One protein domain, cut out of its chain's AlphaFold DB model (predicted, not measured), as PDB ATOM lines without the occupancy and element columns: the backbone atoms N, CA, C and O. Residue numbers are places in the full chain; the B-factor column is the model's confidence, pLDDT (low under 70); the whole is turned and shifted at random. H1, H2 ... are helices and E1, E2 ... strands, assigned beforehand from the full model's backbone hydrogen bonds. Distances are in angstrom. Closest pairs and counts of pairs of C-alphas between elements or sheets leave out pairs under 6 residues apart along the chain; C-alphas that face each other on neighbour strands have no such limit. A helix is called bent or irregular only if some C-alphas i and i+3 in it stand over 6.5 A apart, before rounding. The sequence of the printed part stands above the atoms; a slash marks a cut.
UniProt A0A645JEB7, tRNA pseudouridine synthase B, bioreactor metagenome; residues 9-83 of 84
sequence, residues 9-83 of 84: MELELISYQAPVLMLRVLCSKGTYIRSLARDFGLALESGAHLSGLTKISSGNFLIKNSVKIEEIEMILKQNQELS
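What this domain is: This is residues 9 to 83 of the 84 residues of the protein "tRNA pseudouridine synthase B" of bioreactor metagenome (UniProt A0A645JEB7). A two-stranded hairpin, E1 and E2, and a short helix, H1, lie toward one end of an extended rod, and a second helix, H2, forms an arm at the other end. From H1 the chain folds back and runs on as a long link with no named element, residues 44 to 68, to H2, which sticks out with residues 69 to 74 and 76 to 81. The printed part has 75 residues, with two named strands and two named helices in the order E1, E2, H1, H2; the sheet, in the order E1 - E2, is antiparallel, and the class is mixed, helices and strands. The whole is extended, with a radius of gyration of the C-alphas of 18.0 A, and spans 61 by 24 by 18 A.

How they stand to each other: E1, residues 9 to 17, and E2, residues 20 to 27, are antiparallel neighbours and form a hairpin, with 169 degrees between their directions. The C-alphas of Tyr 16 and Leu 21 face each other at 4.6 A. N 12 and O 24 are 2.9 A apart and N 20 and O 17 are 2.7 A apart, both within hydrogen-bond range. A tight link of 5 residues joins E2 to H1, residues 33 to 43. E1 and H1 are apart. H2, residues 69 to 81, is apart from E1, from E2 and from H1. In H1 every O i to N i+4 pair is within hydrogen-bond range, in H2 7 of 9. H2 is irregular, but only just: C-alphas 70 and 73 are 6.9 A apart. In the link before H2, residues 57 to 58 pair with residues 61 to 62, antiparallel.

Where its parts are: E1 begins at C-alpha 9, at (-31.533, -38.647, -9.445), and measures 24.7 A from first to last C-alpha. E2, from Val 20 to Cys 27, measures 21.2 A. H1, from Ile 33 to Ala 43, measures 15.1 A and begins at C-alpha 33, at (-37.218, -30.918, -18.929). H2, from Ile 69 to Glu 81, measures 20.3 A and ends at C-alpha 81, at (-72.896, -54.197, -16.312).

The domain as a whole: The C-alphas of Glu 45 and Ser 83 are the two farthest apart, at 61.0 A. Residues 68 to 74 and 76 to 83 stand free; without them the body of 60 residues spans 47 by 24 by 19 A. The printed part has no cut. The links E1 to E2 and E2 to H1 are tight, and the link H1 to H2, 25 residues, is long. The mean pLDDT of the printed part is 93.3, and residues 81 to 83 are under 70.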
ATOM      1  N   MET A   9     -31.921 -37.417 -10.138       97.94
ATOM      2  CA  MET A   9     -31.533 -38.647  -9.445       97.94
ATOM      3  C   MET A   9     -30.825 -39.622 -10.383       97.94
ATOM      4  O   MET A   9     -29.868 -40.264  -9.972       97.94
ATOM      5  N   GLU A  10     -31.273 -39.709 -11.637       98.06
ATOM      6  CA  GLU A  10     -30.625 -40.520 -12.670       98.06
ATOM      7  C   GLU A  10     -30.675 -39.803 -14.015       98.06
ATOM      8  O   GLU A  10     -31.659 -39.131 -14.350       98.06
ATOM      9  N   LEU A  11     -29.618 -39.992 -14.796       97.62
ATOM     10  CA  LEU A  11     -29.487 -39.499 -16.156       97.62
ATOM     11  C   LEU A  11     -28.810 -40.586 -16.990       97.62
ATOM     12  O   LEU A  11     -27.648 -40.906 -16.758       97.62
ATOM     13  N   GLU A  12     -29.533 -41.143 -17.956       98.25
ATOM     14  CA  GLU A  12     -29.015 -42.176 -18.851       98.25
ATOM     15  C   GLU A  12     -29.125 -41.744 -20.312       98.25
ATOM     16  O   GLU A  12     -30.167 -41.249 -20.754       98.25
ATOM     17  N   LEU A  13     -28.047 -41.971 -21.064       97.19
ATOM     18  CA  LEU A  13     -28.023 -41.865 -22.517       97.19
ATOM     19  C   LEU A  13     -28.623 -43.129 -23.138       97.19
ATOM     20  O   LEU A  13     -28.043 -44.202 -23.021       97.19
ATOM     21  N   ILE A  14     -29.756 -42.989 -23.823       98.19
ATOM     22  CA  ILE A  14     -30.434 -44.111 -24.487       98.19
ATOM     23  C   ILE A  14     -29.916 -44.290 -25.911       98.19
ATOM     24  O   ILE A  14     -29.611 -45.402 -26.333       98.19
ATOM     25  N   SER A  15     -29.817 -43.196 -26.665       98.19
ATOM     26  CA  SER A  15     -29.275 -43.215 -28.021       98.19
ATOM     27  C   SER A  15     -28.817 -41.829 -28.457       98.19
ATOM     28  O   SER A  15     -29.259 -40.801 -27.936       98.19
ATOM     29  N   TYR A  16     -27.932 -41.811 -29.449       96.69
ATOM     30  CA  TYR A  16     -27.526 -40.600 -30.143       96.69
ATOM     31  C   TYR A  16     -27.393 -40.893 -31.638       96.69
ATOM     32  O   TYR A  16     -26.570 -41.707 -32.055       96.69
ATOM     33  N   GLN A  17     -28.214 -40.221 -32.439       96.75
ATOM     34  CA  GLN A  17     -28.080 -40.146 -33.889       96.75
ATOM     35  C   GLN A  17     -28.217 -38.685 -34.277       96.75
ATOM     36  O   GLN A  17     -29.330 -38.165 -34.310       96.75
ATOM     37  N   ALA A  18     -27.091 -38.021 -34.542       93.56
ATOM     38  CA  ALA A  18     -27.067 -36.593 -34.831       93.56
ATOM     39  C   ALA A  18     -28.130 -36.210 -35.888       93.56
ATOM     40  O   ALA A  18     -28.207 -36.862 -36.931       93.56
ATOM     41  N   PRO A  19     -28.951 -35.173 -35.635       93.81
ATOM     42  CA  PRO A  19     -28.882 -34.218 -34.518       93.81
ATOM     43  C   PRO A  19     -29.717 -34.602 -33.273       93.81
ATOM     44  O   PRO A  19     -29.980 -33.753 -32.425       93.81
ATOM     45  N   VAL A  20     -30.171 -35.850 -33.148       96.88
ATOM     46  CA  VAL A  20     -31.103 -36.313 -32.107       96.88
ATOM     47  C   VAL A  20     -30.380 -37.052 -30.976       96.88
ATOM     48  O   VAL A  20     -29.669 -38.032 -31.193       96.88
ATOM     49  N   LEU A  21     -30.623 -36.598 -29.746       96.19
ATOM     50  CA  LEU A  21     -30.148 -37.191 -28.496       96.19
ATOM     51  C   LEU A  21     -31.349 -37.670 -27.672       96.19
ATOM     52  O   LEU A  21     -32.230 -36.870 -27.356       96.19
ATOM     53  N   MET A  22     -31.380 -38.949 -27.296       97.94
ATOM     54  CA  MET A  22     -32.432 -39.514 -26.451       97.94
ATOM     55  C   MET A  22     -31.892 -39.826 -25.059       97.94
ATOM     56  O   MET A  22     -30.928 -40.576 -24.902       97.94
ATOM     57  N   LEU A  23     -32.543 -39.268 -24.040       97.69
ATOM     58  CA  LEU A  23     -32.154 -39.407 -22.640       97.69
ATOM     59  C   LEU A  23     -33.312 -39.974 -21.821       97.69
ATOM     60  O   LEU A  23     -34.471 -39.612 -22.037       97.69
ATOM     61  N   ARG A  24     -32.993 -40.796 -20.819       98.12
ATOM     62  CA  ARG A  24     -33.908 -41.127 -19.723       98.12
ATOM     63  C   ARG A  24     -33.480 -40.353 -18.484       98.12
ATOM     64  O   ARG A  24     -32.313 -40.372 -18.107       98.12
ATOM     65  N   VAL A  25     -34.434 -39.671 -17.857       98.19
ATOM     66  CA  VAL A  25     -34.176 -38.792 -16.711       98.19
ATOM     67  C   VAL A  25     -35.103 -39.164 -15.559       98.19
ATOM     68  O   VAL A  25     -36.324 -39.116 -15.715       98.19
ATOM     69  N   LEU A  26     -34.533 -39.471 -14.394       98.00
ATOM     70  CA  LEU A  26     -35.259 -39.542 -13.127       98.00
ATOM     71  C   LEU A  26     -35.003 -38.246 -12.356       98.00
ATOM     72  O   LEU A  26     -33.858 -37.903 -12.073       98.00
ATOM     73  N   CYS A  27     -36.059 -37.505 -12.027       97.38
ATOM     74  CA  CYS A  27     -35.925 -36.175 -11.436       97.38
ATOM     75  C   CYS A  27     -37.002 -35.863 -10.393       97.38
ATOM     76  O   CYS A  27     -38.066 -36.485 -10.349       97.38
ATOM     77  N   SER A  28     -36.725 -34.876  -9.541       96.50
ATOM     78  CA  SER A  28     -37.674 -34.377  -8.551       96.50
ATOM     79  C   SER A  28     -38.851 -33.652  -9.208       96.50
ATOM     80  O   SER A  28     -38.766 -33.170 -10.343       96.50
ATOM     81  N   LYS A  29     -39.942 -33.474  -8.453       94.00
ATOM     82  CA  LYS A  29     -41.069 -32.630  -8.878       94.00
ATOM     83  C   LYS A  29     -40.604 -31.219  -9.264       94.00
ATOM     84  O   LYS A  29     -39.650 -30.696  -8.694       94.00
ATOM     85  N   GLY A  30     -41.308 -30.604 -10.212       93.12
ATOM     86  CA  GLY A  30     -41.016 -29.241 -10.669       93.12
ATOM     87  C   GLY A  30     -39.832 -29.125 -11.633       93.12
ATOM     88  O   GLY A  30     -39.531 -28.020 -12.075       93.12
ATOM     89  N   THR A  31     -39.187 -30.236 -11.999       95.44
ATOM     90  CA  THR A  31     -38.137 -30.232 -13.022       95.44
ATOM     91  C   THR A  31     -38.734 -29.929 -14.390       95.44
ATOM     92  O   THR A  31     -39.610 -30.641 -14.885       95.44
ATOM     93  N   TYR A  32     -38.247 -28.864 -15.020       95.69
ATOM     94  CA  TYR A  32     -38.675 -28.461 -16.349       95.69
ATOM     95  C   TYR A  32     -37.721 -29.041 -17.395       95.69
ATOM     96  O   TYR A  32     -36.674 -28.466 -17.682       95.69
ATOM     97  N   ILE A  33     -38.082 -30.185 -17.981       97.06
ATOM     98  CA  ILE A  33     -37.218 -30.918 -18.929       97.06
ATOM     99  C   ILE A  33     -36.806 -30.056 -20.137       97.06
ATOM    100  O   ILE A  33     -35.705 -30.204 -20.655       97.06
ATOM    101  N   ARG A  34     -37.634 -29.088 -20.550       96.56
ATOM    102  CA  ARG A  34     -37.262 -28.131 -21.607       96.56
ATOM    103  C   ARG A  34     -36.087 -27.228 -21.218       96.56
ATOM    104  O   ARG A  34     -35.260 -26.933 -22.072       96.56
ATOM    105  N   SER A  35     -36.009 -26.797 -19.958       95.75
ATOM    106  CA  SER A  35     -34.868 -26.013 -19.466       95.75
ATOM    107  C   SER A  35     -33.616 -26.875 -19.444       95.75
ATOM    108  O   SER A  35     -32.585 -26.437 -19.931       95.75
ATOM    109  N   LEU A  36     -33.742 -28.130 -19.004       95.56
ATOM    110  CA  LEU A  36     -32.643 -29.090 -19.042       95.56
ATOM    111  C   LEU A  36     -32.116 -29.305 -20.474       95.56
ATOM    112  O   LEU A  36     -30.910 -29.296 -20.684       95.56
ATOM    113  N   ALA A  37     -33.000 -29.428 -21.471       96.69
ATOM    114  CA  ALA A  37     -32.599 -29.532 -22.877       96.69
ATOM    115  C   ALA A  37     -31.832 -28.288 -23.363       96.69
ATOM    116  O   ALA A  37     -30.802 -28.423 -24.018       96.69
ATOM    117  N   ARG A  38     -32.294 -27.080 -23.009       96.81
ATOM    118  CA  ARG A  38     -31.576 -25.830 -23.306       96.81
ATOM    119  C   ARG A  38     -30.188 -25.821 -22.664       96.81
ATOM    120  O   ARG A  38     -29.225 -25.448 -23.326       96.81
ATOM    121  N   ASP A  39     -30.097 -26.206 -21.395       95.50
ATOM    122  CA  ASP A  39     -28.843 -26.189 -20.645       95.50
ATOM    123  C   ASP A  39     -27.838 -27.204 -21.218       95.50
ATOM    124  O   ASP A  39     -26.657 -26.884 -21.316       95.50
ATOM    125  N   PHE A  40     -28.300 -28.365 -21.708       95.06
ATOM    126  CA  PHE A  40     -27.461 -29.284 -22.488       95.06
ATOM    127  C   PHE A  40     -26.937 -28.655 -23.775       95.06
ATOM    128  O   PHE A  40     -25.754 -28.789 -24.066       95.06
ATOM    129  N   GLY A  41     -27.790 -27.957 -24.531       96.06
ATOM    130  CA  GLY A  41     -27.353 -27.234 -25.726       96.06
ATOM    131  C   GLY A  41     -26.231 -26.255 -25.395       96.06
ATOM    132  O   GLY A  41     -25.142 -26.359 -25.950       96.06
ATOM    133  N   LEU A  42     -26.468 -25.377 -24.416       97.25
ATOM    134  CA  LEU A  42     -25.477 -24.392 -23.976       97.25
ATOM    135  C   LEU A  42     -24.159 -25.035 -23.535       97.25
ATOM    136  O   LEU A  42     -23.100 -24.556 -23.926       97.25
ATOM    137  N   ALA A  43     -24.215 -26.113 -22.747       96.38
ATOM    138  CA  ALA A  43     -23.025 -26.815 -22.270       96.38
ATOM    139  C   ALA A  43     -22.241 -27.509 -23.397       96.38
ATOM    140  O   ALA A  43     -21.029 -27.661 -23.291       96.38
ATOM    141  N   LEU A  44     -22.924 -27.926 -24.464       94.25
ATOM    142  CA  LEU A  44     -22.322 -28.516 -25.663       94.25
ATOM    143  C   LEU A  44     -21.929 -27.465 -26.711       94.25
ATOM    144  O   LEU A  44     -21.569 -27.839 -27.825       94.25
ATOM    145  N   GLU A  45     -22.055 -26.172 -26.392       95.88
ATOM    146  CA  GLU A  45     -21.840 -25.055 -27.324       95.88
ATOM    147  C   GLU A  45     -22.672 -25.192 -28.616       95.88
ATOM    148  O   GLU A  45     -22.303 -24.733 -29.696       95.88
ATOM    149  N   SER A  46     -23.840 -25.827 -28.493       90.12
ATOM    150  CA  SER A  46     -24.786 -26.086 -29.569       90.12
ATOM    151  C   SER A  46     -26.181 -25.559 -29.212       90.12
ATOM    152  O   SER A  46     -26.498 -25.227 -28.072       90.12
ATOM    153  N   GLY A  47     -27.067 -25.466 -30.195       94.31
ATOM    154  CA  GLY A  47     -28.485 -25.247 -29.923       94.31
ATOM    155  C   GLY A  47     -29.158 -26.575 -29.597       94.31
ATOM    156  O   GLY A  47     -29.065 -27.512 -30.383       94.31
ATOM    157  N   ALA A  48     -29.899 -26.657 -28.491       97.12
ATOM    158  CA  ALA A  48     -30.754 -27.808 -28.215       97.12
ATOM    159  C   ALA A  48     -32.127 -27.372 -27.708       97.12
ATOM    160  O   ALA A  48     -32.279 -26.400 -26.966       97.12
ATOM    161  N   HIS A  49     -33.144 -28.116 -28.125       97.12
ATOM    162  CA  HIS A  49     -34.514 -27.962 -27.669       97.12
ATOM    163  C   HIS A  49     -35.153 -29.342 -27.525       97.12
ATOM    164  O   HIS A  49     -34.705 -30.323 -28.115       97.12
ATOM    165  N   LEU A  50     -36.208 -29.421 -26.721       97.56
ATOM    166  CA  LEU A  50     -36.956 -30.656 -26.535       97.56
ATOM    167  C   LEU A  50     -37.830 -30.922 -27.768       97.56
ATOM    168  O   LEU A  50     -38.749 -30.148 -28.031       97.56
ATOM    169  N   SER A  51     -37.567 -32.013 -28.484       96.94
ATOM    170  CA  SER A  51     -38.360 -32.442 -29.646       96.94
ATOM    171  C   SER A  51     -39.468 -33.438 -29.288       96.94
ATOM    172  O   SER A  51     -40.516 -33.451 -29.924       96.94
ATOM    173  N   GLY A  52     -39.272 -34.244 -28.242       97.44
ATOM    174  CA  GLY A  52     -40.245 -35.224 -27.767       97.44
ATOM    175  C   GLY A  52     -40.062 -35.528 -26.286       97.44
ATOM    176  O   GLY A  52     -38.957 -35.437 -25.751       97.44
ATOM    177  N   LEU A  53     -41.159 -35.860 -25.604       97.81
ATOM    178  CA  LEU A  53     -41.147 -36.207 -24.186       97.81
ATOM    179  C   LEU A  53     -42.258 -37.196 -23.862       97.81
ATOM    180  O   LEU A  53     -43.433 -36.926 -24.098       97.81
ATOM    181  N   THR A  54     -41.883 -38.293 -23.215       97.38
ATOM    182  CA  THR A  54     -42.825 -39.258 -22.652       97.38
ATOM    183  C   THR A  54     -42.531 -39.423 -21.173       97.38
ATOM    184  O   THR A  54     -41.426 -39.791 -20.777       97.38
ATOM    185  N   LYS A  55     -43.528 -39.151 -20.332       97.25
ATOM    186  CA  LYS A  55     -43.418 -39.371 -18.892       97.25
ATOM    187  C   LYS A  55     -43.758 -40.827 -18.579       97.25
ATOM    188  O   LYS A  55     -44.926 -41.199 -18.590       97.25
ATOM    189  N   ILE A  56     -42.736 -41.631 -18.292       97.12
ATOM    190  CA  ILE A  56     -42.887 -43.068 -18.005       97.12
ATOM    191  C   ILE A  56     -43.438 -43.352 -16.601       97.12
ATOM    192  O   ILE A  56     -44.052 -44.397 -16.381       97.12
ATOM    193  N   SER A  57     -43.237 -42.433 -15.653       97.19
ATOM    194  CA  SER A  57     -43.732 -42.560 -14.286       97.19
ATOM    195  C   SER A  57     -43.976 -41.205 -13.615       97.19
ATOM    196  O   SER A  57     -43.436 -40.171 -14.011       97.19
ATOM    197  N   SER A  58     -44.826 -41.212 -12.590       96.56
ATOM    198  CA  SER A  58     -45.079 -40.080 -11.701       96.56
ATOM    199  C   SER A  58     -45.334 -40.612 -10.295       96.56
ATOM    200  O   SER A  58     -46.457 -40.993  -9.966       96.56
ATOM    201  N   GLY A  59     -44.291 -40.678  -9.467       93.12
ATOM    202  CA  GLY A  59     -44.363 -41.410  -8.201       93.12
ATOM    203  C   GLY A  59     -44.699 -42.881  -8.462       93.12
ATOM    204  O   GLY A  59     -44.053 -43.520  -9.287       93.12
ATOM    205  N   ASN A  60     -45.751 -43.387  -7.818       95.25
ATOM    206  CA  ASN A  60     -46.174 -44.788  -7.940       95.25
ATOM    207  C   ASN A  60     -46.990 -45.082  -9.214       95.25
ATOM    208  O   ASN A  60     -47.316 -46.237  -9.486       95.25
ATOM    209  N   PHE A  61     -47.332 -44.062 -10.004       96.62
ATOM    210  CA  PHE A  61     -48.069 -44.237 -11.254       96.62
ATOM    211  C   PHE A  61     -47.101 -44.520 -12.402       96.62
ATOM    212  O   PHE A  61     -46.223 -43.706 -12.687       96.62
ATOM    213  N   LEU A  62     -47.278 -45.658 -13.072       97.19
ATOM    214  CA  LEU A  62     -46.480 -46.079 -14.225       97.19
ATOM    215  C   LEU A  62     -47.304 -45.964 -15.506       97.19
ATOM    216  O   LEU A  62     -48.484 -46.306 -15.510       97.19
ATOM    217  N   ILE A  63     -46.672 -45.567 -16.611       96.56
ATOM    218  CA  ILE A  63     -47.335 -45.426 -17.917       96.56
ATOM    219  C   ILE A  63     -47.968 -46.735 -18.406       96.56
ATOM    220  O   ILE A  63     -49.036 -46.719 -19.004       96.56
ATOM    221  N   LYS A  64     -47.367 -47.886 -18.085       96.12
ATOM    222  CA  LYS A  64     -47.919 -49.207 -18.426       96.12
ATOM    223  C   LYS A  64     -49.269 -49.505 -17.757       96.12
ATOM    224  O   LYS A  64     -49.980 -50.386 -18.213       96.12
ATOM    225  N   ASN A  65     -49.593 -48.787 -16.679       94.94
ATOM    226  CA  ASN A  65     -50.867 -48.890 -15.970       94.94
ATOM    227  C   ASN A  65     -51.834 -47.763 -16.381       94.94
ATOM    228  O   ASN A  65     -52.864 -47.581 -15.738       94.94
ATOM    229  N   SER A  66     -51.472 -46.945 -17.376       94.38
ATOM    230  CA  SER A  66     -52.344 -45.884 -17.878       94.38
ATOM    231  C   SER A  66     -53.328 -46.433 -18.904       94.38
ATOM    232  O   SER A  66     -52.997 -47.332 -19.673       94.38
ATOM    233  N   VAL A  67     -54.530 -45.869 -18.899       93.31
ATOM    234  CA  VAL A  67     -55.576 -46.122 -19.892       93.31
ATOM    235  C   VAL A  67     -55.554 -45.028 -20.942       93.31
ATOM    236  O   VAL A  67     -55.333 -43.854 -20.619       93.31
ATOM    237  N   LYS A  68     -55.777 -45.405 -22.202       94.25
ATOM    238  CA  LYS A  68     -55.931 -44.418 -23.268       94.25
ATOM    239  C   LYS A  68     -57.293 -43.743 -23.157       94.25
ATOM    240  O   LYS A  68     -58.245 -44.328 -22.646       94.25
ATOM    241  N   ILE A  69     -57.395 -42.511 -23.648       93.62
ATOM    242  CA  ILE A  69     -58.643 -41.743 -23.553       93.62
ATOM    243  C   ILE A  69     -59.777 -42.427 -24.330       93.62
ATOM    244  O   ILE A  69     -60.917 -42.432 -23.875       93.62
ATOM    245  N   GLU A  70     -59.455 -43.075 -25.449       93.62
ATOM    246  CA  GLU A  70     -60.411 -43.772 -26.311       93.62
ATOM    247  C   GLU A  70     -60.997 -45.028 -25.644       93.62
ATOM    248  O   GLU A  70     -62.092 -45.464 -25.985       93.62
ATOM    249  N   GLU A  71     -60.290 -45.602 -24.667       92.75
ATOM    250  CA  GLU A  71     -60.699 -46.817 -23.952       92.75
ATOM    251  C   GLU A  71     -61.633 -46.504 -22.770       92.75
ATOM    252  O   GLU A  71     -62.322 -47.395 -22.270       92.75
ATOM    253  N   ILE A  72     -61.697 -45.239 -22.327       92.56
ATOM    254  CA  ILE A  72     -62.448 -44.840 -21.127       92.56
ATOM    255  C   ILE A  72     -63.931 -45.193 -21.249       92.56
ATOM    256  O   ILE A  72     -64.508 -45.728 -20.305       92.56
ATOM    257  N   GLU A  73     -64.555 -44.933 -22.400       90.69
ATOM    258  CA  GLU A  73     -65.986 -45.195 -22.580       90.69
ATOM    259  C   GLU A  73     -66.317 -46.692 -22.462       90.69
ATOM    260  O   GLU A  73     -67.315 -47.061 -21.839       90.69
ATOM    261  N   MET A  74     -65.455 -47.560 -23.000       90.00
ATOM    262  CA  MET A  74     -65.621 -49.014 -22.911       90.00
ATOM    263  C   MET A  74     -65.492 -49.504 -21.466       90.00
ATOM    264  O   MET A  74     -66.309 -50.303 -21.009       90.00
ATOM    265  N   ILE A  75     -64.512 -48.977 -20.727       90.31
ATOM    266  CA  ILE A  75     -64.284 -49.328 -19.320       90.31
ATOM    267  C   ILE A  75     -65.468 -48.890 -18.450       90.31
ATOM    268  O   ILE A  75     -65.898 -49.630 -17.564       90.31
ATOM    269  N   LEU A  76     -66.021 -47.698 -18.692       90.38
ATOM    270  CA  LEU A  76     -67.177 -47.201 -17.941       90.38
ATOM    271  C   LEU A  76     -68.421 -48.069 -18.167       90.38
ATOM    272  O   LEU A  76     -69.118 -48.378 -17.204       90.38
ATOM    273  N   LYS A  77     -68.664 -48.505 -19.410       88.56
ATOM    274  CA  LYS A  77     -69.794 -49.383 -19.755       88.56
ATOM    275  C   LYS A  77     -69.673 -50.769 -19.109       88.56
ATOM    276  O   LYS A  77     -70.623 -51.216 -18.476       88.56
ATOM    277  N   GLN A  78     -68.498 -51.405 -19.171       81.31
ATOM    278  CA  GLN A  78     -68.266 -52.711 -18.527       81.31
ATOM    279  C   GLN A  78     -68.481 -52.676 -17.007       81.31
ATOM    280  O   GLN A  78     -69.055 -53.602 -16.439       81.31
ATOM    281  N   ASN A  79     -68.067 -51.599 -16.334       74.25
ATOM    282  CA  ASN A  79     -68.263 -51.477 -14.887       74.25
ATOM    283  C   ASN A  79     -69.740 -51.294 -14.486       74.25
ATOM    284  O   ASN A  79     -70.115 -51.671 -13.376       74.25
ATOM    285  N   GLN A  80     -70.587 -50.746 -15.366       71.00
ATOM    286  CA  GLN A  80     -72.026 -50.631 -15.100       71.00
ATOM    287  C   GLN A  80     -72.753 -51.975 -15.233       71.00
ATOM    288  O   GLN A  80     -73.666 -52.235 -14.455       71.00
ATOM    289  N   GLU A  81     -72.322 -52.851 -16.144       60.22
ATOM    290  CA  GLU A  81     -72.896 -54.197 -16.312       60.22
ATOM    291  C   GLU A  81     -72.526 -55.159 -15.172       60.22
ATOM    292  O   GLU A  81     -73.320 -56.033 -14.841       60.22
ATOM    293  N   LEU A  82     -71.371 -54.980 -14.514       57.62
ATOM    294  CA  LEU A  82     -70.984 -55.761 -13.324       57.62
ATOM    295  C   LEU A  82     -71.662 -55.304 -12.016       57.62
ATOM    296  O   LEU A  82     -71.460 -55.930 -10.976       57.62
ATOM    297  N   SER A  83     -72.423 -54.207 -12.045       54.28
ATOM    298  CA  SER A  83     -73.108 -53.644 -10.871       54.28
ATOM    299  C   SER A  83     -74.597 -54.029 -10.790       54.28
ATOM    300  O   SER A  83     -75.319 -53.445  -9.979       54.28
TER     301      SER A  83